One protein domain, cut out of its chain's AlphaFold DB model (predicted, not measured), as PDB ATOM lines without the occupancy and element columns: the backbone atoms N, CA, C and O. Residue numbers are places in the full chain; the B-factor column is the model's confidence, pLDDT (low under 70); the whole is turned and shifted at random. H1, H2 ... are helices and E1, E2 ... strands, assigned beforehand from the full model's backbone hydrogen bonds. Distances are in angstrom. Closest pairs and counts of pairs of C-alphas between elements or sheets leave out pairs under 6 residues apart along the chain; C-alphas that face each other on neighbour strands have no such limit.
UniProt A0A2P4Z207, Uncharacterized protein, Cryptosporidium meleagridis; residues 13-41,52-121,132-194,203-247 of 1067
ATOM      1  N   LEU A  13     382.495 305.688 260.551       84.50
ATOM      2  CA  LEU A  13     381.459 306.631 260.119       84.50
ATOM      3  C   LEU A  13     382.091 307.998 259.788       84.50
ATOM      4  O   LEU A  13     382.828 308.546 260.614       84.50
ATOM      5  N   PHE A  14     381.829 308.527 258.588       85.69
ATOM      6  CA  PHE A  14     382.499 309.714 258.036       85.69
ATOM      7  C   PHE A  14     382.342 310.933 258.958       85.69
ATOM      8  O   PHE A  14     383.344 311.540 259.338       85.69
ATOM      9  N   ALA A  15     381.115 311.224 259.402       86.38
ATOM     10  CA  ALA A  15     380.804 312.328 260.307       86.38
ATOM     11  C   ALA A  15     380.039 311.852 261.557       86.38
ATOM     12  O   ALA A  15     378.837 312.079 261.700       86.38
ATOM     13  N   LYS A  16     380.735 311.183 262.491       82.44
ATOM     14  CA  LYS A  16     380.141 310.631 263.732       82.44
ATOM     15  C   LYS A  16     379.342 311.656 264.560       82.44
ATOM     16  O   LYS A  16     378.399 311.286 265.250       82.44
ATOM     17  N   ASP A  17     379.715 312.927 264.485       85.50
ATOM     18  CA  ASP A  17     379.159 314.053 265.239       85.50
ATOM     19  C   ASP A  17     378.165 314.916 264.431       85.50
ATOM     20  O   ASP A  17     377.762 315.979 264.899       85.50
ATOM     21  N   ILE A  18     377.759 314.498 263.219       87.56
ATOM     22  CA  ILE A  18     377.002 315.354 262.286       87.56
ATOM     23  C   ILE A  18     375.731 315.955 262.895       87.56
ATOM     24  O   ILE A  18     375.478 317.142 262.712       87.56
ATOM     25  N   LYS A  19     374.974 315.179 263.683       85.81
ATOM     26  CA  LYS A  19     373.771 315.665 264.382       85.81
ATOM     27  C   LYS A  19     374.094 316.748 265.417       85.81
ATOM     28  O   LYS A  19     373.345 317.711 265.523       85.81
ATOM     29  N   GLN A  20     375.203 316.613 266.145       85.88
ATOM     30  CA  GLN A  20     375.635 317.609 267.125       85.88
ATOM     31  C   GLN A  20     376.087 318.891 266.420       85.88
ATOM     32  O   GLN A  20     375.586 319.959 266.745       85.88
ATOM     33  N   TRP A  21     376.947 318.781 265.401       88.00
ATOM     34  CA  TRP A  21     377.428 319.937 264.637       88.00
ATOM     35  C   TRP A  21     376.290 320.716 263.962       88.00
ATOM     36  O   TRP A  21     376.292 321.943 264.031       88.00
ATOM     37  N   VAL A  22     375.297 320.032 263.373       87.31
ATOM     38  CA  VAL A  22     374.096 320.684 262.815       87.31
ATOM     39  C   VAL A  22     373.352 321.468 263.889       87.31
ATOM     40  O   VAL A  22     373.074 322.646 263.689       87.31
ATOM     41  N   ASN A  23     373.062 320.843 265.034       84.62
ATOM     42  CA  ASN A  23     372.337 321.505 266.114       84.62
ATOM     43  C   ASN A  23     373.108 322.733 266.628       84.62
ATOM     44  O   ASN A  23     372.527 323.806 266.709       84.62
ATOM     45  N   THR A  24     374.413 322.607 266.892       83.06
ATOM     46  CA  THR A  24     375.288 323.715 267.316       83.06
ATOM     47  C   THR A  24     375.277 324.869 266.305       83.06
ATOM     48  O   THR A  24     374.918 325.984 266.659       83.06
ATOM     49  N   ASN A  25     375.566 324.617 265.021       82.56
ATOM     50  CA  ASN A  25     375.669 325.700 264.028       82.56
ATOM     51  C   ASN A  25     374.312 326.371 263.738       82.56
ATOM     52  O   ASN A  25     374.285 327.545 263.381       82.56
ATOM     53  N   ILE A  26     373.189 325.658 263.883       81.94
ATOM     54  CA  ILE A  26     371.852 326.236 263.672       81.94
ATOM     55  C   ILE A  26     371.359 327.006 264.900       81.94
ATOM     56  O   ILE A  26     370.710 328.034 264.725       81.94
ATOM     57  N   LEU A  27     371.645 326.534 266.118       78.00
ATOM     58  CA  LEU A  27     371.185 327.168 267.358       78.00
ATOM     59  C   LEU A  27     372.053 328.368 267.755       78.00
ATOM     60  O   LEU A  27     371.502 329.418 268.079       78.00
ATOM     61  N   ASP A  28     373.379 328.249 267.674       71.94
ATOM     62  CA  ASP A  28     374.305 329.300 268.117       71.94
ATOM     63  C   ASP A  28     374.208 330.539 267.207       71.94
ATOM     64  O   ASP A  28     374.096 331.668 267.685       71.94
ATOM     65  N   HIS A  29     374.128 330.325 265.887       67.44
ATOM     66  CA  HIS A  29     373.963 331.385 264.885       67.44
ATOM     67  C   HIS A  29     372.485 331.693 264.559       67.44
ATOM     68  O   HIS A  29     372.192 332.424 263.609       67.44
ATOM     69  N   LYS A  30     371.523 331.175 265.346       58.19
ATOM     70  CA  LYS A  30     370.076 331.348 265.097       58.19
ATOM     71  C   LYS A  30     369.648 332.813 265.000       58.19
ATOM     72  O   LYS A  30     368.708 333.128 264.276       58.19
ATOM     73  N   TYR A  31     370.322 333.698 265.731       55.62
ATOM     74  CA  TYR A  31     369.930 335.097 265.914       55.62
ATOM     75  C   TYR A  31     370.723 336.093 265.047       55.62
ATOM     76  O   TYR A  31     370.582 337.305 265.226       55.62
ATOM     77  N   GLU A  32     371.535 335.627 264.091       55.88
ATOM     78  CA  GLU A  32     372.366 336.491 263.238       55.88
ATOM     79  C   GLU A  32     371.570 337.218 262.136       55.88
ATOM     80  O   GLU A  32     371.665 336.917 260.951       55.88
ATOM     81  N   LYS A  33     370.799 338.226 262.566       48.34
ATOM     82  CA  LYS A  33     370.128 339.307 261.809       48.34
ATOM     83  C   LYS A  33     369.152 338.951 260.672       48.34
ATOM     84  O   LYS A  33     368.289 339.781 260.403       48.34
ATOM     85  N   GLU A  34     369.185 337.759 260.083       49.69
ATOM     86  CA  GLU A  34     368.256 337.317 259.027       49.69
ATOM     87  C   GLU A  34     367.505 336.035 259.431       49.69
ATOM     88  O   GLU A  34     367.812 334.914 259.017       49.69
ATOM     89  N   THR A  35     366.480 336.229 260.268       54.84
ATOM     90  CA  THR A  35     365.442 335.232 260.585       54.84
ATOM     91  C   THR A  35     364.110 335.665 259.985       54.84
ATOM     92  O   THR A  35     363.825 336.863 259.928       54.84
ATOM     93  N   LEU A  36     363.251 334.706 259.624       52.12
ATOM     94  CA  LEU A  36     361.893 334.996 259.128       52.12
ATOM     95  C   LEU A  36     361.062 335.865 260.084       52.12
ATOM     96  O   LEU A  36     360.208 336.633 259.653       52.12
ATOM     97  N   TYR A  37     361.340 335.778 261.385       56.72
ATOM     98  CA  TYR A  37     360.628 336.508 262.432       56.72
ATOM     99  C   TYR A  37     361.184 337.920 262.700       56.72
ATOM    100  O   TYR A  37     360.765 338.570 263.657       56.72
ATOM    101  N   GLY A  38     362.142 338.406 261.897       49.56
ATOM    102  CA  GLY A  38     362.628 339.793 261.942       49.56
ATOM    103  C   GLY A  38     363.190 340.232 263.299       49.56
ATOM    104  O   GLY A  38     363.053 341.392 263.676       49.56
ATOM    105  N   GLY A  39     363.751 339.299 264.079       47.09
ATOM    106  CA  GLY A  39     364.251 339.561 265.433       47.09
ATOM    107  C   GLY A  39     363.184 339.698 266.531       47.09
ATOM    108  O   GLY A  39     363.552 339.860 267.692       47.09
ATOM    109  N   LYS A  40     361.881 339.571 266.224       42.88
ATOM    110  CA  LYS A  40     360.784 339.704 267.212       42.88
ATOM    111  C   LYS A  40     360.815 338.666 268.345       42.88
ATOM    112  O   LYS A  40     360.240 338.911 269.398       42.88
ATOM    113  N   PHE A  41     361.504 337.539 268.152       48.50
ATOM    114  CA  PHE A  41     361.711 336.495 269.167       48.50
ATOM    115  C   PHE A  41     363.159 336.460 269.698       48.50
ATOM    116  O   PHE A  41     363.716 335.392 269.955       48.50
ATOM    117  N   ASN A  52     360.505 316.096 274.823       65.25
ATOM    118  CA  ASN A  52     361.417 315.403 273.908       65.25
ATOM    119  C   ASN A  52     360.643 314.636 272.819       65.25
ATOM    120  O   ASN A  52     360.701 313.409 272.762       65.25
ATOM    121  N   LYS A  53     359.920 315.355 271.952       77.62
ATOM    122  CA  LYS A  53     359.236 314.768 270.800       77.62
ATOM    123  C   LYS A  53     360.262 314.116 269.874       77.62
ATOM    124  O   LYS A  53     361.341 314.663 269.615       77.62
ATOM    125  N   LEU A  54     359.937 312.916 269.409       85.06
ATOM    126  CA  LEU A  54     360.810 312.087 268.585       85.06
ATOM    127  C   LEU A  54     360.339 312.120 267.131       85.06
ATOM    128  O   LEU A  54     359.152 312.202 266.843       85.06
ATOM    129  N   CYS A  55     361.266 312.014 266.182       86.81
ATOM    130  CA  CYS A  55     360.892 311.808 264.787       86.81
ATOM    131  C   CYS A  55     360.341 310.388 264.590       86.81
ATOM    132  O   CYS A  55     361.125 309.439 264.631       86.81
ATOM    133  N   GLY A  56     359.053 310.245 264.264       79.81
ATOM    134  CA  GLY A  56     358.387 308.943 264.072       79.81
ATOM    135  C   GLY A  56     358.994 308.011 263.004       79.81
ATOM    136  O   GLY A  56     358.624 306.847 262.926       79.81
ATOM    137  N   ILE A  57     359.959 308.485 262.202       86.75
ATOM    138  CA  ILE A  57     360.692 307.683 261.201       86.75
ATOM    139  C   ILE A  57     361.982 307.067 261.773       86.75
ATOM    140  O   ILE A  57     362.403 305.995 261.344       86.75
ATOM    141  N   CYS A  58     362.668 307.753 262.693       86.06
ATOM    142  CA  CYS A  58     364.023 307.375 263.132       86.06
ATOM    143  C   CYS A  58     364.271 307.495 264.641       86.06
ATOM    144  O   CYS A  58     365.419 307.376 265.080       86.06
ATOM    145  N   MET A  59     363.219 307.784 265.412       86.88
ATOM    146  CA  MET A  59     363.181 307.921 266.873       86.88
ATOM    147  C   MET A  59     364.303 308.788 267.467       86.88
ATOM    148  O   MET A  59     364.731 308.605 268.601       86.88
ATOM    149  N   SER A  60     364.798 309.753 266.685       83.69
ATOM    150  CA  SER A  60     365.750 310.773 267.131       83.69
ATOM    151  C   SER A  60     364.996 312.015 267.599       83.69
ATOM    152  O   SER A  60     364.051 312.426 266.922       83.69
ATOM    153  N   ASN A  61     365.448 312.632 268.693       86.19
ATOM    154  CA  ASN A  61     364.891 313.878 269.226       86.19
ATOM    155  C   ASN A  61     364.770 314.951 268.133       86.19
ATOM    156  O   ASN A  61     365.713 315.190 267.368       86.19
ATOM    157  N   LEU A  62     363.621 315.620 268.087       85.88
ATOM    158  CA  LEU A  62     363.417 316.798 267.258       85.88
ATOM    159  C   LEU A  62     364.153 317.986 267.900       85.88
ATOM    160  O   LEU A  62     363.850 318.389 269.016       85.88
ATOM    161  N   VAL A  63     365.141 318.529 267.186       84.62
ATOM    162  CA  VAL A  63     365.865 319.765 267.559       84.62
ATOM    163  C   VAL A  63     365.803 320.755 266.400       84.62
ATOM    164  O   VAL A  63     365.409 321.902 266.575       84.62
ATOM    165  N   VAL A  64     366.094 320.268 265.190       86.69
ATOM    166  CA  VAL A  64     365.728 320.920 263.929       86.69
ATOM    167  C   VAL A  64     364.861 319.942 263.140       86.69
ATOM    168  O   VAL A  64     365.236 318.774 262.964       86.69
ATOM    169  N   PHE A  65     363.679 320.389 262.731       89.12
ATOM    170  CA  PHE A  65     362.595 319.537 262.255       89.12
ATOM    171  C   PHE A  65     361.782 320.197 261.137       89.12
ATOM    172  O   PHE A  65     361.736 321.416 261.009       89.12
ATOM    173  N   GLY A  66     361.196 319.354 260.294       89.75
ATOM    174  CA  GLY A  66     360.399 319.704 259.132       89.75
ATOM    175  C   GLY A  66     358.905 319.554 259.391       89.75
ATOM    176  O   GLY A  66     358.492 318.522 259.923       89.75
ATOM    177  N   LEU A  67     358.130 320.551 258.960       89.19
ATOM    178  CA  LEU A  67     356.662 320.609 258.975       89.19
ATOM    179  C   LEU A  67     356.118 320.955 257.583       89.19
ATOM    180  O   LEU A  67     356.855 321.472 256.744       89.19
ATOM    181  N   ASP A  68     354.826 320.746 257.338       89.00
ATOM    182  CA  ASP A  68     354.157 321.397 256.207       89.00
ATOM    183  C   ASP A  68     354.133 322.920 256.420       89.00
ATOM    184  O   ASP A  68     353.665 323.383 257.458       89.00
ATOM    185  N   PHE A  69     354.615 323.701 255.447       86.94
ATOM    186  CA  PHE A  69     354.528 325.167 255.496       86.94
ATOM    187  C   PHE A  69     353.068 325.645 255.386       86.94
ATOM    188  O   PHE A  69     352.703 326.682 255.920       86.94
ATOM    189  N   SER A  70     352.210 324.877 254.707       82.00
ATOM    190  CA  SER A  70     350.777 325.167 254.555       82.00
ATOM    191  C   SER A  70     349.907 324.570 255.672       82.00
ATOM    192  O   SER A  70     348.685 324.649 255.584       82.00
ATOM    193  N   PHE A  71     350.514 323.919 256.673       81.69
ATOM    194  CA  PHE A  71     349.842 323.245 257.794       81.69
ATOM    195  C   PHE A  71     348.692 322.280 257.422       81.69
ATOM    196  O   PHE A  71     347.858 321.950 258.264       81.69
ATOM    197  N   LYS A  72     348.683 321.710 256.203       79.75
ATOM    198  CA  LYS A  72     347.728 320.654 255.806       79.75
ATOM    199  C   LYS A  72     347.931 319.375 256.634       79.75
ATOM    200  O   LYS A  72     347.084 318.478 256.600       79.75
ATOM    201  N   CYS A  73     349.053 319.250 257.351       82.69
ATOM    202  CA  CYS A  73     349.203 318.377 258.514       82.69
ATOM    203  C   CYS A  73     350.333 318.835 259.461       82.69
ATOM    204  O   CYS A  73     351.258 319.533 259.051       82.69
ATOM    205  N   PHE A  74     350.277 318.380 260.720       80.38
ATOM    206  CA  PHE A  74     351.205 318.762 261.800       80.38
ATOM    207  C   PHE A  74     352.211 317.662 262.201       80.38
ATOM    208  O   PHE A  74     352.822 317.734 263.268       80.38
ATOM    209  N   HIS A  75     352.403 316.636 261.365       85.31
ATOM    210  CA  HIS A  75     353.367 315.560 261.635       85.31
ATOM    211  C   HIS A  75     354.805 316.055 261.423       85.31
ATOM    212  O   HIS A  75     355.124 316.611 260.368       85.31
ATOM    213  N   ALA A  76     355.687 315.827 262.399       86.62
ATOM    214  CA  ALA A  76     357.042 316.375 262.393       86.62
ATOM    215  C   ALA A  76     358.138 315.337 262.137       86.62
ATOM    216  O   ALA A  76     358.134 314.213 262.641       86.62
ATOM    217  N   ILE A  77     359.142 315.748 261.364       90.44
ATOM    218  CA  ILE A  77     360.227 314.878 260.903       90.44
ATOM    219  C   ILE A  77     361.566 315.556 261.205       90.44
ATOM    220  O   ILE A  77     361.713 316.744 260.957       90.44
ATOM    221  N   CYS A  78     362.571 314.850 261.733       91.19
ATOM    222  CA  CYS A  78     363.883 315.475 261.954       91.19
ATOM    223  C   CYS A  78     364.546 315.861 260.620       91.19
ATOM    224  O   CYS A  78     364.373 315.163 259.618       91.19
ATOM    225  N   TRP A  79     365.376 316.908 260.627       91.38
ATOM    226  CA  TRP A  79     366.051 317.432 259.429       91.38
ATOM    227  C   TRP A  79     366.714 316.353 258.549       91.38
ATOM    228  O   TRP A  79     366.657 316.429 257.324       91.38
ATOM    229  N   CYS A  80     367.303 315.312 259.149       91.62
ATOM    230  CA  CYS A  80     367.969 314.238 258.409       91.62
ATOM    231  C   CYS A  80     366.960 313.410 257.595       91.62
ATOM    232  O   CYS A  80     367.159 313.166 256.405       91.62
ATOM    233  N   CYS A  81     365.830 313.041 258.201       91.62
ATOM    234  CA  CYS A  81     364.754 312.345 257.501       91.62
ATOM    235  C   CYS A  81     364.038 313.258 256.490       91.62
ATOM    236  O   CYS A  81     363.688 312.787 255.410       91.62
ATOM    237  N   THR A  82     363.907 314.558 256.777       91.81
ATOM    238  CA  THR A  82     363.432 315.561 255.812       91.81
ATOM    239  C   THR A  82     364.296 315.582 254.552       91.81
ATOM    240  O   THR A  82     363.759 315.450 253.454       91.81
ATOM    241  N   LEU A  83     365.624 315.686 254.684       91.88
ATOM    242  CA  LEU A  83     366.536 315.680 253.534       91.88
ATOM    243  C   LEU A  83     366.508 314.340 252.783       91.88
ATOM    244  O   LEU A  83     366.500 314.335 251.553       91.88
ATOM    245  N   ARG A  84     366.420 313.201 253.483       91.38
ATOM    246  CA  ARG A  84     366.264 311.891 252.824       91.38
ATOM    247  C   ARG A  84     364.990 311.822 251.973       91.38
ATOM    248  O   ARG A  84     365.063 311.376 250.833       91.38
ATOM    249  N   LEU A  85     363.853 312.304 252.479       90.81
ATOM    250  CA  LEU A  85     362.592 312.340 251.727       90.81
ATOM    251  C   LEU A  85     362.647 313.325 250.549       90.81
ATOM    252  O   LEU A  85     362.336 312.946 249.423       90.81
ATOM    253  N   ARG A  86     363.073 314.570 250.800       90.88
ATOM    254  CA  ARG A  86     363.001 315.690 249.844       90.88
ATOM    255  C   ARG A  86     364.095 315.672 248.779       90.88
ATOM    256  O   ARG A  86     363.804 315.896 247.610       90.88
ATOM    257  N   TYR A  87     365.343 315.418 249.171       90.06
ATOM    258  CA  TYR A  87     366.506 315.503 248.281       90.06
ATOM    259  C   TYR A  87     366.854 314.151 247.647       90.06
ATOM    260  O   TYR A  87     367.006 314.069 246.429       90.06
ATOM    261  N   LEU A  88     366.955 313.082 248.450       88.94
ATOM    262  CA  LEU A  88     367.375 311.767 247.943       88.94
ATOM    263  C   LEU A  88     366.226 310.998 247.270       88.94
ATOM    264  O   LEU A  88     366.367 310.552 246.132       88.94
ATOM    265  N   LEU A  89     365.092 310.855 247.962       89.00
ATOM    266  CA  LEU A  89     363.921 310.109 247.480       89.00
ATOM    267  C   LEU A  89     362.972 310.953 246.614       89.00
ATOM    268  O   LEU A  89     362.102 310.395 245.952       89.00
ATOM    269  N   LYS A  90     363.139 312.284 246.610       89.69
ATOM    270  CA  LYS A  90     362.324 313.267 245.866       89.69
ATOM    271  C   LYS A  90     360.812 313.202 246.142       89.69
ATOM    272  O   LYS A  90     360.018 313.676 245.332       89.69
ATOM    273  N   SER A  91     360.403 312.654 247.288       91.06
ATOM    274  CA  SER A  91     358.994 312.611 247.683       91.06
ATOM    275  C   SER A  91     358.540 313.945 248.276       91.06
ATOM    276  O   SER A  91     359.221 314.545 249.116       91.06
ATOM    277  N   LYS A  92     357.350 314.387 247.854       90.75
ATOM    278  CA  LYS A  92     356.633 315.536 248.425       90.75
ATOM    279  C   LYS A  92     355.491 315.130 249.369       90.75
ATOM    280  O   LYS A  92     354.831 316.000 249.931       90.75
ATOM    281  N   GLU A  93     355.266 313.837 249.574       90.06
ATOM    282  CA  GLU A  93     354.204 313.323 250.445       90.06
ATOM    283  C   GLU A  93     354.614 313.343 251.924       90.06
ATOM    284  O   GLU A  93     355.783 313.157 252.275       90.06
ATOM    285  N   CYS A  94     353.636 313.528 252.810       88.19
ATOM    286  CA  CYS A  94     353.792 313.232 254.228       88.19
ATOM    287  C   CYS A  94     353.852 311.703 254.440       88.19
ATOM    288  O   CYS A  94     352.892 311.020 254.092       88.19
ATOM    289  N   PRO A  95     354.904 311.132 255.052       87.06
ATOM    290  CA  PRO A  95     355.026 309.682 255.224       87.06
ATOM    291  C   PRO A  95     353.998 309.075 256.193       87.06
ATOM    292  O   PRO A  95     353.820 307.861 256.186       87.06
ATOM    293  N   PHE A  96     353.320 309.900 257.000       86.50
ATOM    294  CA  PHE A  96     352.284 309.470 257.941       86.50
ATOM    295  C   PHE A  96     350.886 309.546 257.304       86.50
ATOM    296  O   PHE A  96     350.270 308.518 257.037       86.50
ATOM    297  N   CYS A  97     350.402 310.751 256.969       83.38
ATOM    298  CA  CYS A  97     349.051 310.947 256.420       83.38
ATOM    299  C   CYS A  97     348.946 310.970 254.882       83.38
ATOM    300  O   CYS A  97     347.841 311.101 254.364       83.38
ATOM    301  N   LYS A  98     350.059 310.873 254.144       87.06
ATOM    302  CA  LYS A  98     350.139 310.914 252.665       87.06
ATOM    303  C   LYS A  98     349.677 312.214 251.986       87.06
ATOM    304  O   LYS A  98     349.694 312.291 250.763       87.06
ATOM    305  N   ASN A  99     349.355 313.267 252.743       83.88
ATOM    306  CA  ASN A  99     349.065 314.592 252.176       83.88
ATOM    307  C   ASN A  99     350.262 315.132 251.371       83.88
ATOM    308  O   ASN A  99     351.408 315.053 251.824       83.88
ATOM    309  N   THR A 100     349.992 315.737 250.212       88.75
ATOM    310  CA  THR A 100     351.008 316.404 249.383       88.75
ATOM    311  C   THR A 100     351.427 317.736 250.005       88.75
ATOM    312  O   THR A 100     350.694 318.728 249.958       88.75
ATOM    313  N   ILE A 101     352.638 317.756 250.561       89.06
ATOM    314  CA  ILE A 101     353.293 318.932 251.135       89.06
ATOM    315  C   ILE A 101     354.158 319.558 250.034       89.06
ATOM    316  O   ILE A 101     355.256 319.084 249.733       89.06
ATOM    317  N   GLU A 102     353.677 320.620 249.397       88.50
ATOM    318  CA  GLU A 102     354.398 321.272 248.293       88.50
ATOM    319  C   GLU A 102     355.670 321.974 248.782       88.50
ATOM    320  O   GLU A 102     356.743 321.775 248.205       88.50
ATOM    321  N   THR A 103     355.549 322.711 249.889       90.62
ATOM    322  CA  THR A 103     356.617 323.433 250.590       90.62
ATOM    323  C   THR A 103     356.722 322.943 252.033       90.62
ATOM    324  O   THR A 103     355.733 322.863 252.757       90.62
ATOM    325  N   LEU A 104     357.932 322.581 252.457       92.50
ATOM    326  CA  LEU A 104     358.214 322.039 253.785       92.50
ATOM    327  C   LEU A 104     359.054 323.042 254.587       92.50
ATOM    328  O   LEU A 104     360.126 323.450 254.143       92.50
ATOM    329  N   PHE A 105     358.584 323.433 255.768       90.69
ATOM    330  CA  PHE A 105     359.261 324.377 256.653       90.69
ATOM    331  C   PHE A 105     360.251 323.659 257.578       90.69
ATOM    332  O   PHE A 105     359.835 322.848 258.403       90.69
ATOM    333  N   LEU A 106     361.552 323.946 257.459       90.94
ATOM    334  CA  LEU A 106     362.584 323.512 258.404       90.94
ATOM    335  C   LEU A 106     362.781 324.567 259.496       90.94
ATOM    336  O   LEU A 106     363.256 325.672 259.228       90.94
ATOM    337  N   THR A 107     362.464 324.189 260.734       86.88
ATOM    338  CA  THR A 107     362.495 325.065 261.908       86.88
ATOM    339  C   THR A 107     363.150 324.400 263.119       86.88
ATOM    340  O   THR A 107     363.259 323.179 263.224       86.88
ATOM    341  N   SER A 108     363.614 325.240 264.036       85.00
ATOM    342  CA  SER A 108     364.160 324.909 265.352       85.00
ATOM    343  C   SER A 108     363.435 325.677 266.470       85.00
ATOM    344  O   SER A 108     363.950 325.824 267.577       85.00
ATOM    345  N   ASN A 109     362.268 326.262 266.179       79.19
ATOM    346  CA  ASN A 109     361.454 326.981 267.158       79.19
ATOM    347  C   ASN A 109     360.606 325.984 267.980       79.19
ATOM    348  O   ASN A 109     359.685 325.379 267.423       79.19
ATOM    349  N   PRO A 110     360.863 325.815 269.295       75.31
ATOM    350  CA  PRO A 110     360.176 324.814 270.110       75.31
ATOM    351  C   PRO A 110     358.692 325.124 270.330       75.31
ATOM    352  O   PRO A 110     357.950 324.226 270.705       75.31
ATOM    353  N   ARG A 111     358.216 326.349 270.062       75.12
ATOM    354  CA  ARG A 111     356.795 326.705 270.238       75.12
ATOM    355  C   ARG A 111     355.861 325.953 269.284       75.12
ATOM    356  O   ARG A 111     354.699 325.751 269.606       75.12
ATOM    357  N   TYR A 112     356.371 325.443 268.158       77.25
ATOM    358  CA  TYR A 112     355.593 324.531 267.313       77.25
ATOM    359  C   TYR A 112     355.336 323.167 267.983       77.25
ATOM    360  O   TYR A 112     354.369 322.508 267.616       77.25
ATOM    361  N   PHE A 113     356.133 322.747 268.983       75.81
ATOM    362  CA  PHE A 113     355.973 321.455 269.676       75.81
ATOM    363  C   PHE A 113     354.634 321.291 270.400       75.81
ATOM    364  O   PHE A 113     354.209 320.153 270.617       75.81
ATOM    365  N   GLU A 114     353.963 322.388 270.748       68.75
ATOM    366  CA  GLU A 114     352.641 322.364 271.381       68.75
ATOM    367  C   GLU A 114     351.550 321.878 270.414       68.75
ATOM    368  O   GLU A 114     350.640 321.179 270.848       68.75
ATOM    369  N   TYR A 115     351.713 322.128 269.109       72.00
ATOM    370  CA  TYR A 115     350.737 321.811 268.054       72.00
ATOM    371  C   TYR A 115     351.106 320.584 267.204       72.00
ATOM    372  O   TYR A 115     350.362 320.210 266.302       72.00
ATOM    373  N   LEU A 116     352.261 319.951 267.451       73.50
ATOM    374  CA  LEU A 116     352.629 318.723 266.738       73.50
ATOM    375  C   LEU A 116     351.790 317.541 267.211       73.50
ATOM    376  O   LEU A 116     351.782 317.241 268.408       73.50
ATOM    377  N   ILE A 117     351.219 316.806 266.263       67.38
ATOM    378  CA  ILE A 117     350.669 315.470 266.513       67.38
ATOM    379  C   ILE A 117     351.827 314.566 266.966       67.38
ATOM    380  O   ILE A 117     352.908 314.597 266.372       67.38
ATOM    381  N   ASP A 118     351.628 313.818 268.051       56.50
ATOM    382  CA  ASP A 118     352.628 312.897 268.596       56.50
ATOM    383  C   ASP A 118     352.252 311.469 268.176       56.50
ATOM    384  O   ASP A 118     351.464 310.801 268.839       56.50
ATOM    385  N   ASP A 119     352.792 311.003 267.044       55.12
ATOM    386  CA  ASP A 119     352.486 309.691 266.438       55.12
ATOM    387  C   ASP A 119     353.004 308.483 267.274       55.12
ATOM    388  O   ASP A 119     353.192 307.371 266.766       55.12
ATOM    389  N   SER A 120     353.297 308.681 268.563       45.56
ATOM    390  CA  SER A 120     353.874 307.683 269.460       45.56
ATOM    391  C   SER A 120     352.822 306.698 269.993       45.56
ATOM    392  O   SER A 120     352.343 306.811 271.117       45.56
ATOM    393  N   LEU A 121     352.550 305.671 269.184       42.72
ATOM    394  CA  LEU A 121     351.862 304.406 269.504       42.72
ATOM    395  C   LEU A 121     350.348 304.424 269.801       42.72
ATOM    396  O   LEU A 121     349.731 303.376 269.615       42.72
ATOM    397  N   GLU A 132     340.667 320.627 265.540       54.66
ATOM    398  CA  GLU A 132     341.953 320.891 266.204       54.66
ATOM    399  C   GLU A 132     343.016 321.426 265.232       54.66
ATOM    400  O   GLU A 132     343.827 322.271 265.609       54.66
ATOM    401  N   LYS A 133     342.989 321.009 263.955       56.34
ATOM    402  CA  LYS A 133     343.854 321.593 262.916       56.34
ATOM    403  C   LYS A 133     343.521 323.061 262.658       56.34
ATOM    404  O   LYS A 133     344.438 323.874 262.596       56.34
ATOM    405  N   LEU A 134     342.241 323.401 262.495       57.16
ATOM    406  CA  LEU A 134     341.790 324.776 262.245       57.16
ATOM    407  C   LEU A 134     342.099 325.701 263.431       57.16
ATOM    408  O   LEU A 134     342.580 326.817 263.234       57.16
ATOM    409  N   GLU A 135     341.891 325.217 264.655       57.22
ATOM    410  CA  GLU A 135     342.250 325.930 265.880       57.22
ATOM    411  C   GLU A 135     343.775 326.096 266.007       57.22
ATOM    412  O   GLU A 135     344.260 327.215 266.174       57.22
ATOM    413  N   GLY A 136     344.550 325.026 265.797       61.22
ATOM    414  CA  GLY A 136     346.015 325.066 265.782       61.22
ATOM    415  C   GLY A 136     346.592 326.015 264.725       61.22
ATOM    416  O   GLY A 136     347.483 326.800 265.039       61.22
ATOM    417  N   MET A 137     346.059 326.012 263.497       61.47
ATOM    418  CA  MET A 137     346.446 326.963 262.442       61.47
ATOM    419  C   MET A 137     346.177 328.412 262.862       61.47
ATOM    420  O   MET A 137     347.083 329.242 262.794       61.47
ATOM    421  N   SER A 138     344.966 328.704 263.348       61.19
ATOM    422  CA  SER A 138     344.571 330.039 263.814       61.19
ATOM    423  C   SER A 138     345.489 330.548 264.933       61.19
ATOM    424  O   SER A 138     345.996 331.672 264.879       61.19
ATOM    425  N   ILE A 139     345.793 329.690 265.913       63.12
ATOM    426  CA  ILE A 139     346.682 330.017 267.033       63.12
ATOM    427  C   ILE A 139     348.135 330.208 266.562       63.12
ATOM    428  O   ILE A 139     348.816 331.115 267.041       63.12
ATOM    429  N   ILE A 140     348.625 329.417 265.603       67.38
ATOM    430  CA  ILE A 140     349.977 329.567 265.040       67.38
ATOM    431  C   ILE A 140     350.119 330.874 264.246       67.38
ATOM    432  O   ILE A 140     351.127 331.572 264.399       67.38
ATOM    433  N   GLU A 141     349.132 331.233 263.423       63.56
ATOM    434  CA  GLU A 141     349.141 332.503 262.688       63.56
ATOM    435  C   GLU A 141     349.069 333.704 263.647       63.56
ATOM    436  O   GLU A 141     349.850 334.646 263.500       63.56
ATOM    437  N   ALA A 142     348.208 333.647 264.671       60.53
ATOM    438  CA  ALA A 142     348.021 334.731 265.636       60.53
ATOM    439  C   ALA A 142     349.185 334.894 266.635       60.53
ATOM    440  O   ALA A 142     349.671 336.008 266.835       60.53
ATOM    441  N   ASN A 143     349.650 333.803 267.260       58.75
ATOM    442  CA  ASN A 143     350.585 333.856 268.393       58.75
ATOM    443  C   ASN A 143     352.049 333.597 268.009       58.75
ATOM    444  O   ASN A 143     352.951 334.122 268.665       58.75
ATOM    445  N   LEU A 144     352.317 332.791 266.971       64.69
ATOM    446  CA  LEU A 144     353.690 332.515 266.515       64.69
ATOM    447  C   LEU A 144     354.116 333.398 265.338       64.69
ATOM    448  O   LEU A 144     355.304 333.432 265.016       64.69
ATOM    449  N   GLY A 145     353.180 334.119 264.710       64.62
ATOM    450  CA  GLY A 145     353.466 335.013 263.589       64.62
ATOM    451  C   GLY A 145     354.129 334.277 262.425       64.62
ATOM    452  O   GLY A 145     355.144 334.743 261.902       64.62
ATOM    453  N   HIS A 146     353.610 333.096 262.069       78.19
ATOM    454  CA  HIS A 146     354.124 332.334 260.934       78.19
ATOM    455  C   HIS A 146     354.023 333.180 259.647       78.19
ATOM    456  O   HIS A 146     352.952 333.719 259.360       78.19
ATOM    457  N   PRO A 147     355.118 333.353 258.885       74.81
ATOM    458  CA  PRO A 147     355.116 334.224 257.715       74.81
ATOM    459  C   PRO A 147     354.262 333.625 256.599       74.81
ATOM    460  O   PRO A 147     354.327 332.427 256.331       74.81
ATOM    461  N   LYS A 148     353.526 334.464 255.864       79.69
ATOM    462  CA  LYS A 148     352.940 334.019 254.590       79.69
ATOM    463  C   LYS A 148     354.066 333.736 253.596       79.69
ATOM    464  O   LYS A 148     355.082 334.426 253.620       79.69
ATOM    465  N   LEU A 149     353.892 332.767 252.694       80.69
ATOM    466  CA  LEU A 149     354.952 332.352 251.758       80.69
ATOM    467  C   LEU A 149     355.483 333.520 250.897       80.69
ATOM    468  O   LEU A 149     356.666 333.580 250.591       80.69
ATOM    469  N   GLU A 150     354.625 334.494 250.588       80.12
ATOM    470  CA  GLU A 150     354.947 335.748 249.884       80.12
ATOM    471  C   GLU A 150     355.906 336.679 250.656       80.12
ATOM    472  O   GLU A 150     356.567 337.527 250.061       80.12
ATOM    473  N   GLN A 151     355.965 336.543 251.983       80.62
ATOM    474  CA  GLN A 151     356.775 337.355 252.902       80.62
ATOM    475  C   GLN A 151     358.127 336.696 253.222       80.62
ATOM    476  O   GLN A 151     359.000 337.328 253.818       80.62
ATOM    477  N   VAL A 152     358.308 335.428 252.840       82.25
ATOM    478  CA  VAL A 152     359.551 334.672 253.013       82.25
ATOM    479  C   VAL A 152     360.608 335.216 252.039       82.25
ATOM    480  O   VAL A 152     360.390 335.183 250.825       82.25
ATOM    481  N   PRO A 153     361.781 335.687 252.508       82.69
ATOM    482  CA  PRO A 153     362.864 336.090 251.621       82.69
ATOM    483  C   PRO A 153     363.297 334.924 250.730       82.69
ATOM    484  O   PRO A 153     363.544 333.824 251.223       82.69
ATOM    485  N   LYS A 154     363.468 335.158 249.421       83.19
ATOM    486  CA  LYS A 154     363.923 334.115 248.477       83.19
ATOM    487  C   LYS A 154     365.280 333.509 248.863       83.19
ATOM    488  O   LYS A 154     365.537 332.344 248.575       83.19
ATOM    489  N   SER A 155     366.115 334.259 249.588       82.19
ATOM    490  CA  SER A 155     367.353 333.766 250.204       82.19
ATOM    491  C   SER A 155     367.136 332.619 251.200       82.19
ATOM    492  O   SER A 155     368.079 331.883 251.462       82.19
ATOM    493  N   LEU A 156     365.918 332.382 251.695       85.50
ATOM    494  CA  LEU A 156     365.563 331.296 252.619       85.50
ATOM    495  C   LEU A 156     364.709 330.183 251.983       85.50
ATOM    496  O   LEU A 156     364.275 329.275 252.689       85.50
ATOM    497  N   ILE A 157     364.506 330.204 250.660       86.62
ATOM    498  CA  ILE A 157     363.759 329.176 249.915       86.62
ATOM    499  C   ILE A 157     364.722 328.351 249.048       86.62
ATOM    500  O   ILE A 157     365.534 328.908 248.306       86.62
ATOM    501  N   ASP A 158     364.614 327.023 249.103       88.38
ATOM    502  CA  ASP A 158     365.149 326.122 248.078       88.38
ATOM    503  C   ASP A 158     363.998 325.469 247.301       88.38
ATOM    504  O   ASP A 158     363.381 324.482 247.717       88.38
ATOM    505  N   GLU A 159     363.717 326.052 246.137       86.81
ATOM    506  CA  GLU A 159     362.667 325.634 245.208       86.81
ATOM    507  C   GLU A 159     362.920 324.230 244.621       86.81
ATOM    508  O   GLU A 159     361.965 323.534 244.270       86.81
ATOM    509  N   LYS A 160     364.180 323.759 244.566       85.88
ATOM    510  CA  LYS A 160     364.546 322.466 243.950       85.88
ATOM    511  C   LYS A 160     364.071 321.277 244.779       85.88
ATOM    512  O   LYS A 160     363.677 320.255 244.221       85.88
ATOM    513  N   ILE A 161     364.107 321.415 246.105       87.06
ATOM    514  CA  ILE A 161     363.614 320.413 247.064       87.06
ATOM    515  C   ILE A 161     362.259 320.794 247.681       87.06
ATOM    516  O   ILE A 161     361.631 319.963 248.340       87.06
ATOM    517  N   GLY A 162     361.782 322.023 247.458       89.00
ATOM    518  CA  GLY A 162     360.544 322.540 248.045       89.00
ATOM    519  C   GLY A 162     360.658 322.696 249.560       89.00
ATOM    520  O   GLY A 162     359.830 322.153 250.294       89.00
ATOM    521  N   VAL A 163     361.711 323.378 250.023       91.94
ATOM    522  CA  VAL A 163     362.000 323.595 251.449       91.94
ATOM    523  C   VAL A 163     362.188 325.083 251.742       91.94
ATOM    524  O   VAL A 163     362.845 325.794 250.986       91.94
ATOM    525  N   VAL A 164     361.623 325.537 252.860       90.88
ATOM    526  CA  VAL A 164     361.810 326.880 253.424       90.88
ATOM    527  C   VAL A 164     362.583 326.760 254.735       90.88
ATOM    528  O   VAL A 164     362.247 325.922 255.570       90.88
ATOM    529  N   TYR A 165     363.602 327.592 254.927       90.06
ATOM    530  CA  TYR A 165     364.476 327.585 256.101       90.06
ATOM    531  C   TYR A 165     364.123 328.724 257.075       90.06
ATOM    532  O   TYR A 165     363.883 329.851 256.655       90.06
ATOM    533  N   GLU A 166     364.130 328.460 258.386       84.81
ATOM    534  CA  GLU A 166     363.869 329.465 259.439       84.81
ATOM    535  C   GLU A 166     364.862 330.651 259.437       84.81
ATOM    536  O   GLU A 166     364.516 331.770 259.836       84.81
ATOM    537  N   SER A 167     366.105 330.405 259.010       83.69
ATOM    538  CA  SER A 167     367.227 331.343 259.109       83.69
ATOM    539  C   SER A 167     368.301 331.079 258.055       83.69
ATOM    540  O   SER A 167     368.446 329.951 257.572       83.69
ATOM    541  N   PHE A 168     369.127 332.087 257.756       83.25
ATOM    542  CA  PHE A 168     370.284 331.903 256.869       83.25
ATOM    543  C   PHE A 168     371.238 330.815 257.394       83.25
ATOM    544  O   PHE A 168     371.736 330.001 256.617       83.25
ATOM    545  N   ALA A 169     371.418 330.732 258.719       83.06
ATOM    546  CA  ALA A 169     372.248 329.709 259.350       83.06
ATOM    547  C   ALA A 169     371.760 328.281 259.052       83.06
ATOM    548  O   ALA A 169     372.561 327.424 258.675       83.06
ATOM    549  N   SER A 170     370.448 328.025 259.143       86.19
ATOM    550  CA  SER A 170     369.898 326.702 258.813       86.19
ATOM    551  C   SER A 170     370.041 326.366 257.330       86.19
ATOM    552  O   SER A 170     370.513 325.273 257.014       86.19
ATOM    553  N   ARG A 171     369.769 327.312 256.419       88.38
ATOM    554  CA  ARG A 171     370.044 327.126 254.985       88.38
ATOM    555  C   ARG A 171     371.510 326.774 254.724       88.38
ATOM    556  O   ARG A 171     371.788 325.763 254.084       88.38
ATOM    557  N   TRP A 172     372.441 327.586 255.229       88.19
ATOM    558  CA  TRP A 172     373.878 327.399 255.015       88.19
ATOM    559  C   TRP A 172     374.337 326.019 255.500       88.19
ATOM    560  O   TRP A 172     375.015 325.308 254.758       88.19
ATOM    561  N   VAL A 173     373.917 325.597 256.699       89.06
ATOM    562  CA  VAL A 173     374.261 324.284 257.270       89.06
ATOM    563  C   VAL A 173     373.786 323.139 256.373       89.06
ATOM    564  O   VAL A 173     374.550 322.202 256.123       89.06
ATOM    565  N   PHE A 174     372.554 323.208 255.858       90.81
ATOM    566  CA  PHE A 174     372.002 322.138 255.030       90.81
ATOM    567  C   PHE A 174     372.562 322.126 253.604       90.81
ATOM    568  O   PHE A 174     372.884 321.046 253.115       90.81
ATOM    569  N   GLU A 175     372.806 323.277 252.967       88.50
ATOM    570  CA  GLU A 175     373.498 323.316 251.668       88.50
ATOM    571  C   GLU A 175     374.883 322.656 251.741       88.50
ATOM    572  O   GLU A 175     375.206 321.800 250.914       88.50
ATOM    573  N   ARG A 176     375.689 322.965 252.772       89.50
ATOM    574  CA  ARG A 176     377.018 322.347 252.927       89.50
ATOM    575  C   ARG A 176     376.942 320.823 253.118       89.50
ATOM    576  O   ARG A 176     377.891 320.146 252.735       89.50
ATOM    577  N   ILE A 177     375.843 320.283 253.666       90.12
ATOM    578  CA  ILE A 177     375.583 318.833 253.830       90.12
ATOM    579  C   ILE A 177     375.248 318.130 252.507       90.12
ATOM    580  O   ILE A 177     375.540 316.940 252.363       90.12
ATOM    581  N   LEU A 178     374.659 318.847 251.548       89.00
ATOM    582  CA  LEU A 178     374.317 318.319 250.223       89.00
ATOM    583  C   LEU A 178     375.499 318.378 249.233       89.00
ATOM    584  O   LEU A 178     375.491 317.678 248.220       89.00
ATOM    585  N   GLU A 179     376.532 319.165 249.536       88.19
ATOM    586  CA  GLU A 179     377.763 319.274 248.748       88.19
ATOM    587  C   GLU A 179     378.766 318.136 249.028       88.19
ATOM    588  O   GLU A 179     378.935 317.675 250.161       88.19
ATOM    589  N   TYR A 180     379.533 317.729 248.007       88.75
ATOM    590  CA  TYR A 180     380.686 316.845 248.205       88.75
ATOM    591  C   TYR A 180     381.785 317.591 248.975       88.75
ATOM    592  O   TYR A 180     382.559 318.360 248.403       88.75
ATOM    593  N   ARG A 181     381.851 317.365 250.289       88.06
ATOM    594  CA  ARG A 181     382.819 317.970 251.214       88.06
ATOM    595  C   ARG A 181     383.436 316.944 252.152       88.06
ATOM    596  O   ARG A 181     382.908 315.848 252.345       88.06
ATOM    597  N   CYS A 182     384.559 317.329 252.749       88.62
ATOM    598  CA  CYS A 182     385.158 316.582 253.838       88.62
ATOM    599  C   CYS A 182     384.502 316.932 255.178       88.62
ATOM    600  O   CYS A 182     384.223 318.094 255.462       88.62
ATOM    601  N   TRP A 183     384.289 315.912 256.007       89.06
ATOM    602  CA  TRP A 183     383.666 316.031 257.328       89.06
ATOM    603  C   TRP A 183     384.610 315.697 258.490       89.06
ATOM    604  O   TRP A 183     384.183 315.636 259.642       89.06
ATOM    605  N   PHE A 184     385.905 315.517 258.216       86.56
ATOM    606  CA  PHE A 184     386.917 315.474 259.272       86.56
ATOM    607  C   PHE A 184     387.048 316.867 259.915       86.56
ATOM    608  O   PHE A 184     387.064 317.851 259.178       86.56
ATOM    609  N   PRO A 185     387.201 316.985 261.252       82.75
ATOM    610  CA  PRO A 185     387.178 318.276 261.951       82.75
ATOM    611  C   PRO A 185     388.120 319.354 261.394       82.75
ATOM    612  O   PRO A 185     387.763 320.526 261.399       82.75
ATOM    613  N   ASN A 186     389.285 318.964 260.867       81.06
ATOM    614  CA  ASN A 186     390.284 319.889 260.321       81.06
ATOM    615  C   ASN A 186     389.915 320.459 258.937       81.06
ATOM    616  O   ASN A 186     390.486 321.465 258.536       81.06
ATOM    617  N   CYS A 187     388.999 319.813 258.206       83.88
ATOM    618  CA  CYS A 187     388.605 320.170 256.835       83.88
ATOM    619  C   CYS A 187     387.091 320.423 256.706       83.88
ATOM    620  O   CYS A 187     386.564 320.549 255.600       83.88
ATOM    621  N   ARG A 188     386.384 320.460 257.840       83.00
ATOM    622  CA  ARG A 188     384.949 320.727 257.928       83.00
ATOM    623  C   ARG A 188     384.694 322.229 257.763       83.00
ATOM    624  O   ARG A 188     385.435 323.018 258.353       83.00
ATOM    625  N   PRO A 189     383.636 322.650 257.048       79.56
ATOM    626  CA  PRO A 189     383.264 324.058 257.006       79.56
ATOM    627  C   PRO A 189     382.960 324.586 258.421       79.56
ATOM    628  O   PRO A 189     382.227 323.958 259.187       79.56
ATOM    629  N   LYS A 190     383.523 325.752 258.750       80.00
ATOM    630  CA  LYS A 190     383.131 326.585 259.898       80.00
ATOM    631  C   LYS A 190     382.106 327.622 259.440       80.00
ATOM    632  O   LYS A 190     382.142 328.015 258.274       80.00
ATOM    633  N   PHE A 191     381.222 328.063 260.330       74.38
ATOM    634  CA  PHE A 191     380.318 329.170 260.024       74.38
ATOM    635  C   PHE A 191     381.122 330.461 259.759       74.38
ATOM    636  O   PHE A 191     382.115 330.688 260.458       74.38
ATOM    637  N   PRO A 192     380.766 331.284 258.752       69.00
ATOM    638  CA  PRO A 192     381.506 332.501 258.431       69.00
ATOM    639  C   PRO A 192     381.255 333.596 259.478       69.00
ATOM    640  O   PRO A 192     380.246 334.296 259.441       69.00
ATOM    641  N   THR A 193     382.194 333.758 260.407       61.66
ATOM    642  CA  THR A 193     382.224 334.867 261.368       61.66
ATOM    643  C   THR A 193     382.848 336.118 260.748       61.66
ATOM    644  O   THR A 193     383.706 336.018 259.875       61.66
ATOM    645  N   LYS A 194     382.453 337.308 261.214       51.62
ATOM    646  CA  LYS A 194     382.880 338.591 260.620       51.62
ATOM    647  C   LYS A 194     384.378 338.874 260.700       51.62
ATOM    648  O   LYS A 194     384.883 339.617 259.870       51.62
ATOM    649  N   PHE A 203     388.048 325.963 252.449       56.16
ATOM    650  CA  PHE A 203     386.621 325.773 252.116       56.16
ATOM    651  C   PHE A 203     386.339 325.023 250.801       56.16
ATOM    652  O   PHE A 203     385.319 325.249 250.146       56.16
ATOM    653  N   LYS A 204     387.194 324.070 250.423       66.62
ATOM    654  CA  LYS A 204     387.073 323.320 249.161       66.62
ATOM    655  C   LYS A 204     385.845 322.391 249.131       66.62
ATOM    656  O   LYS A 204     385.779 321.405 249.864       66.62
ATOM    657  N   SER A 205     384.880 322.691 248.261       80.25
ATOM    658  CA  SER A 205     383.920 321.708 247.746       80.25
ATOM    659  C   SER A 205     384.543 320.939 246.578       80.25
ATOM    660  O   SER A 205     385.401 321.447 245.853       80.25
ATOM    661  N   TYR A 206     384.124 319.689 246.397       85.19
ATOM    662  CA  TYR A 206     384.623 318.804 245.348       85.19
ATOM    663  C   TYR A 206     383.587 318.670 244.230       85.19
ATOM    664  O   TYR A 206     382.391 318.571 244.492       85.19
ATOM    665  N   LYS A 207     384.032 318.647 242.965       81.88
ATOM    666  CA  LYS A 207     383.117 318.568 241.807       81.88
ATOM    667  C   LYS A 207     382.347 317.235 241.742       81.88
ATOM    668  O   LYS A 207     381.288 317.183 241.131       81.88
ATOM    669  N   ASN A 208     382.874 316.163 242.342       83.94
ATOM    670  CA  ASN A 208     382.263 314.830 242.375       83.94
ATOM    671  C   ASN A 208     382.828 313.957 243.521       83.94
ATOM    672  O   ASN A 208     383.784 314.331 244.208       83.94
ATOM    673  N   THR A 209     382.256 312.759 243.684       83.75
ATOM    674  CA  THR A 209     382.695 311.717 244.633       83.75
ATOM    675  C   THR A 209     384.160 311.310 244.453       83.75
ATOM    676  O   THR A 209     384.848 311.062 245.442       83.75
ATOM    677  N   LYS A 210     384.658 311.253 243.209       86.50
ATOM    678  CA  LYS A 210     386.039 310.858 242.893       86.50
ATOM    679  C   LYS A 210     387.055 311.851 243.464       86.50
ATOM    680  O   LYS A 210     387.920 311.434 244.227       86.50
ATOM    681  N   ALA A 211     386.892 313.145 243.189       87.38
ATOM    682  CA  ALA A 211     387.776 314.202 243.686       87.38
ATOM    683  C   ALA A 211     387.748 314.322 245.224       87.38
ATOM    684  O   ALA A 211     388.779 314.570 245.849       87.38
ATOM    685  N   LEU A 212     386.588 314.080 245.853       89.69
ATOM    686  CA  LEU A 212     386.498 313.946 247.311       89.69
ATOM    687  C   LEU A 212     387.278 312.717 247.812       89.69
ATOM    688  O   LEU A 212     388.007 312.811 248.795       89.69
ATOM    689  N   GLY A 213     387.156 311.570 247.137       87.31
ATOM    690  CA  GLY A 213     387.889 310.343 247.466       87.31
ATOM    691  C   GLY A 213     389.410 310.463 247.303       87.31
ATOM    692  O   GLY A 213     390.153 309.873 248.086       87.31
ATOM    693  N   GLU A 214     389.876 311.257 246.338       88.38
ATOM    694  CA  GLU A 214     391.293 311.589 246.145       88.38
ATOM    695  C   GLU A 214     391.839 312.393 247.337       88.38
ATOM    696  O   GLU A 214     392.842 311.987 247.925       88.38
ATOM    697  N   HIS A 215     391.133 313.440 247.781       90.44
ATOM    698  CA  HIS A 215     391.461 314.187 249.005       90.44
ATOM    699  C   HIS A 215     391.419 313.307 250.270       90.44
ATOM    700  O   HIS A 215     392.366 313.303 251.054       90.44
ATOM    701  N   LEU A 216     390.364 312.499 250.452       88.88
ATOM    702  CA  LEU A 216     390.240 311.574 251.589       88.88
ATOM    703  C   LEU A 216     391.419 310.586 251.671       88.88
ATOM    704  O   LEU A 216     391.847 310.218 252.769       88.88
ATOM    705  N   PHE A 217     391.970 310.183 250.525       89.25
ATOM    706  CA  PHE A 217     393.140 309.314 250.448       89.25
ATOM    707  C   PHE A 217     394.461 310.070 250.680       89.25
ATOM    708  O   PHE A 217     395.326 309.570 251.402       89.25
ATOM    709  N   GLN A 218     394.610 311.272 250.116       87.38
ATOM    710  CA  GLN A 218     395.810 312.103 250.260       87.38
ATOM    711  C   GLN A 218     395.972 312.624 251.695       87.38
ATOM    712  O   GLN A 218     396.961 312.297 252.348       87.38
ATOM    713  N   ASP A 219     394.977 313.340 252.220       86.50
ATOM    714  CA  ASP A 219     395.100 314.099 253.472       86.50
ATOM    715  C   ASP A 219     394.648 313.319 254.716       86.50
ATOM    716  O   ASP A 219     395.004 313.667 255.845       86.50
ATOM    717  N   HIS A 220     393.834 312.270 254.542       87.25
ATOM    718  CA  HIS A 220     393.271 311.481 255.652       87.25
ATOM    719  C   HIS A 220     393.552 309.971 255.554       87.25
ATOM    720  O   HIS A 220     393.196 309.223 256.466       87.25
ATOM    721  N   HIS A 221     394.220 309.518 254.485       87.00
ATOM    722  CA  HIS A 221     394.640 308.127 254.244       87.00
ATOM    723  C   HIS A 221     393.518 307.073 254.321       87.00
ATOM    724  O   HIS A 221     393.771 305.887 254.560       87.00
ATOM    725  N   VAL A 222     392.277 307.491 254.066       89.06
ATOM    726  CA  VAL A 222     391.078 306.644 254.042       89.06
ATOM    727  C   VAL A 222     390.448 306.632 252.653       89.06
ATOM    728  O   VAL A 222     390.671 307.523 251.839       89.06
ATOM    729  N   LYS A 223     389.652 305.605 252.360       88.50
ATOM    730  CA  LYS A 223     388.901 305.475 251.109       88.50
ATOM    731  C   LYS A 223     387.426 305.221 251.397       88.50
ATOM    732  O   LYS A 223     387.077 304.501 252.331       88.50
ATOM    733  N   CYS A 224     386.559 305.798 250.576       87.50
ATOM    734  CA  CYS A 224     385.139 305.470 250.537       87.50
ATOM    735  C   CYS A 224     384.873 304.251 249.638       87.50
ATOM    736  O   CYS A 224     385.655 303.947 248.737       87.50
ATOM    737  N   CYS A 225     383.739 303.580 249.846       89.19
ATOM    738  CA  CYS A 225     383.205 302.623 248.878       89.19
ATOM    739  C   CYS A 225     382.228 303.346 247.939       89.19
ATOM    740  O   CYS A 225     381.140 303.733 248.368       89.19
ATOM    741  N   TYR A 226     382.615 303.539 246.674       87.19
ATOM    742  CA  TYR A 226     381.786 304.231 245.675       87.19
ATOM    743  C   TYR A 226     380.451 303.516 245.430       87.19
ATOM    744  O   TYR A 226     379.412 304.167 245.442       87.19
ATOM    745  N   VAL A 227     380.456 302.176 245.361       87.50
ATOM    746  CA  VAL A 227     379.238 301.350 245.240       87.50
ATOM    747  C   VAL A 227     378.250 301.654 246.368       87.50
ATOM    748  O   VAL A 227     377.072 301.883 246.110       87.50
ATOM    749  N   CYS A 228     378.722 301.740 247.618       87.56
ATOM    750  CA  CYS A 228     377.868 302.152 248.730       87.56
ATOM    751  C   CYS A 228     377.315 303.572 248.535       87.56
ATOM    752  O   CYS A 228     376.111 303.744 248.672       87.56
ATOM    753  N   ILE A 229     378.153 304.561 248.197       86.12
ATOM    754  CA  ILE A 229     377.727 305.968 248.047       86.12
ATOM    755  C   ILE A 229     376.704 306.157 246.914       86.12
ATOM    756  O   ILE A 229     375.761 306.928 247.061       86.12
ATOM    757  N   GLU A 230     376.870 305.464 245.789       82.44
ATOM    758  CA  GLU A 230     376.034 305.645 244.593       82.44
ATOM    759  C   GLU A 230     374.736 304.826 244.640       82.44
ATOM    760  O   GLU A 230     373.694 305.267 244.144       82.44
ATOM    761  N   LYS A 231     374.780 303.628 245.241       82.12
ATOM    762  CA  LYS A 231     373.637 302.706 245.285       82.12
ATOM    763  C   LYS A 231     372.785 302.873 246.549       82.12
ATOM    764  O   LYS A 231     371.567 302.730 246.469       82.12
ATOM    765  N   ARG A 232     373.356 303.254 247.706       81.12
ATOM    766  CA  ARG A 232     372.603 303.453 248.970       81.12
ATOM    767  C   ARG A 232     371.935 304.830 249.046       81.12
ATOM    768  O   ARG A 232     372.160 305.602 249.976       81.12
ATOM    769  N   LYS A 233     371.032 305.095 248.097       74.00
ATOM    770  CA  LYS A 233     370.261 306.345 247.906       74.00
ATOM    771  C   LYS A 233     369.325 306.739 249.071       74.00
ATOM    772  O   LYS A 233     368.489 307.616 248.913       74.00
ATOM    773  N   THR A 234     369.437 306.108 250.238       80.75
ATOM    774  CA  THR A 234     368.688 306.421 251.467       80.75
ATOM    775  C   THR A 234     369.546 307.081 252.554       80.75
ATOM    776  O   THR A 234     368.997 307.525 253.560       80.75
ATOM    777  N   MET A 235     370.869 307.160 252.367       83.44
ATOM    778  CA  MET A 235     371.825 307.742 253.318       83.44
ATOM    779  C   MET A 235     372.424 309.042 252.776       83.44
ATOM    780  O   MET A 235     372.757 309.131 251.595       83.44
ATOM    781  N   LEU A 236     372.622 310.041 253.638       88.38
ATOM    782  CA  LEU A 236     373.356 311.256 253.268       88.38
ATOM    783  C   LEU A 236     374.869 310.973 253.208       88.38
ATOM    784  O   LEU A 236     375.378 310.059 253.862       88.38
ATOM    785  N   LEU A 237     375.625 311.779 252.454       88.62
ATOM    786  CA  LEU A 237     377.084 311.626 252.327       88.62
ATOM    787  C   LEU A 237     377.821 311.512 253.686       88.62
ATOM    788  O   LEU A 237     378.628 310.591 253.817       88.62
ATOM    789  N   PRO A 238     377.535 312.334 254.723       88.75
ATOM    790  CA  PRO A 238     378.234 312.252 256.013       88.75
ATOM    791  C   PRO A 238     377.918 310.977 256.823       88.75
ATOM    792  O   PRO A 238     378.612 310.672 257.794       88.75
ATOM    793  N   GLU A 239     376.881 310.228 256.432       87.06
ATOM    794  CA  GLU A 239     376.416 308.994 257.086       87.06
ATOM    795  C   GLU A 239     377.075 307.723 256.519       87.06
ATOM    796  O   GLU A 239     376.815 306.614 256.984       87.06
ATOM    797  N   HIS A 240     377.937 307.867 255.510       89.06
ATOM    798  CA  HIS A 240     378.659 306.752 254.908       89.06
ATOM    799  C   HIS A 240     379.881 306.329 255.734       89.06
ATOM    800  O   HIS A 240     380.441 307.099 256.515       89.06
ATOM    801  N   TYR A 241     380.316 305.083 255.542       89.06
ATOM    802  CA  TYR A 241     381.503 304.531 256.192       89.06
ATOM    803  C   TYR A 241     382.749 304.685 255.313       89.06
ATOM    804  O   TYR A 241     382.700 304.506 254.093       89.06
ATOM    805  N   LEU A 242     383.869 304.994 255.961       89.94
ATOM    806  CA  LEU A 242     385.203 305.094 255.386       89.94
ATOM    807  C   LEU A 242     386.096 303.964 255.904       89.94
ATOM    808  O   LEU A 242     385.984 303.521 257.050       89.94
ATOM    809  N   TYR A 243     387.010 303.532 255.043       88.62
ATOM    810  CA  TYR A 243     387.829 302.338 255.208       88.62
ATOM    811  C   TYR A 243     389.311 302.692 255.094       88.62
ATOM    812  O   TYR A 243     389.687 303.588 254.336       88.62
ATOM    813  N   GLY A 244     390.179 301.961 255.795       86.19
ATOM    814  CA  GLY A 244     391.603 301.980 255.479       86.19
ATOM    815  C   GLY A 244     391.869 301.378 254.095       86.19
ATOM    816  O   GLY A 244     391.054 300.643 253.531       86.19
ATOM    817  N   VAL A 245     393.039 301.683 253.528       77.81
ATOM    818  CA  VAL A 245     393.412 301.297 252.151       77.81
ATOM    819  C   VAL A 245     393.313 299.783 251.910       77.81
ATOM    820  O   VAL A 245     392.960 299.364 250.811       77.81
ATOM    821  N   LYS A 246     393.598 298.966 252.935       77.38
ATOM    822  CA  LYS A 246     393.488 297.497 252.890       77.38
ATOM    823  C   LYS A 246     392.083 296.993 253.252       77.38
ATOM    824  O   LYS A 246     391.677 295.931 252.784       77.38
ATOM    825  N   ASP A 247     391.337 297.748 254.052       84.62
ATOM    826  CA  ASP A 247     390.007 297.374 254.541       84.62
ATOM    827  C   ASP A 247     388.936 297.494 253.455       84.62
ATOM    828  O   ASP A 247     388.026 296.673 253.419       84.62
TER     829      ASP A 247
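Overview. This is residues 13 to 41, 52 to 121, 132 to 194 and 203 to 247 of the 1067 residues of an uncharacterized protein of Cryptosporidium meleagridis (UniProt A0A2P4Z207). Two uneven lobes rich in loops lie along one long axis, with the helices H1 and H5 side by side between them. The larger lobe is built on a small three-stranded sheet with H2 packed on it, and has H3 and H4 at its far end; the smaller lobe is the strand pair E4 and E5 with H6 and H7. The printed part has 207 residues, in the order H1 E1 H2 E2 H3 H4 E3 H5 H6 E4 H7 E5; the larger sheet, E1 E2 E3, is mixed and the other is antiparallel. The class is mixed, helices and strands, with 86 of the 207 residues in named elements, under half. The whole is compact, with a radius of gyration of the C-alphas of 18.1 A and spans of 60 by 43 by 30 A.

Arrangement. E1, residues 65 to 68, and E2, residues 104 to 107, are antiparallel neighbours, with N 67 and O 105 within hydrogen-bond range at 2.9 A. E3, residues 163 to 165, is the parallel neighbour of E2, with N 106 and O 164 at 2.8 A. H2, residues 79 to 88, and H5, residues 168 to 178, on one face of this sheet make two layers with it. H2 lies over E1 and E2 at a height over the sheet of 10.1 A and runs along the strands, at 25 degrees to E2 on the local plane; its closest C-alphas to E1 are those of Phe 65 and Trp 79, 4.9 A. The closest C-alphas of E3 and H5 are those of Tyr 165 and Arg 171, 5.7 A. H1, residues 18 to 28, touches H5 at Ile 26 and Ser 170, the closest C-alphas, 5.3 A, with a shallow tilt of 18 degrees, opposite ways. H3, residues 110 to 114, and H4, residues 132 to 144, are close but not clearly touching; the closest C-alphas, Arg 111 and Leu 144, are 7.6 A apart. In the sheet of two strands E4, residues 222 to 224, and E5, residues 241 to 244, are antiparallel neighbours, with N 223 and O 243 within hydrogen-bond range at 2.8 A. The closest C-alphas of E4 and H6, residues 209 to 220, are those of Val 222 and Leu 216, 5.6 A. H7, residues 226 to 231, is close to H6 but not clearly touching it, with the closest C-alphas those of Thr 209 and Tyr 226, 7.6 A. H5 and H6 are apart. In H1, H2, H4, H5, H6 and H7 every O i to N i+4 pair is within hydrogen-bond range; in H3 0 of 1 is, and 1 of 2 O i to N i+3 pairs.

Along the chain. H1 begins at C-alpha 18, (377.002, 315.354, 262.286), and E5 ends at C-alpha 244, (391.603, 301.980, 255.479). H4 is 16.5 A long, H5 15.7 A, H1 15.4 A, H6 15.3 A and H2 12.9 A.

Size, cuts and confidence. The two C-alphas farthest apart, Ala 142 and Lys 246, are 60.1 A apart. Residues 42 to 51, 122 to 131 and 195 to 202 are cut out, with C-alpha gaps of 21.6, 19.5 and 15.8 A. The links H2 to E2 and H4 to E3 are long. The mean pLDDT of the printed part is 80.3; 39 residues are under 70, among them 29 to 41 and 132 to 145.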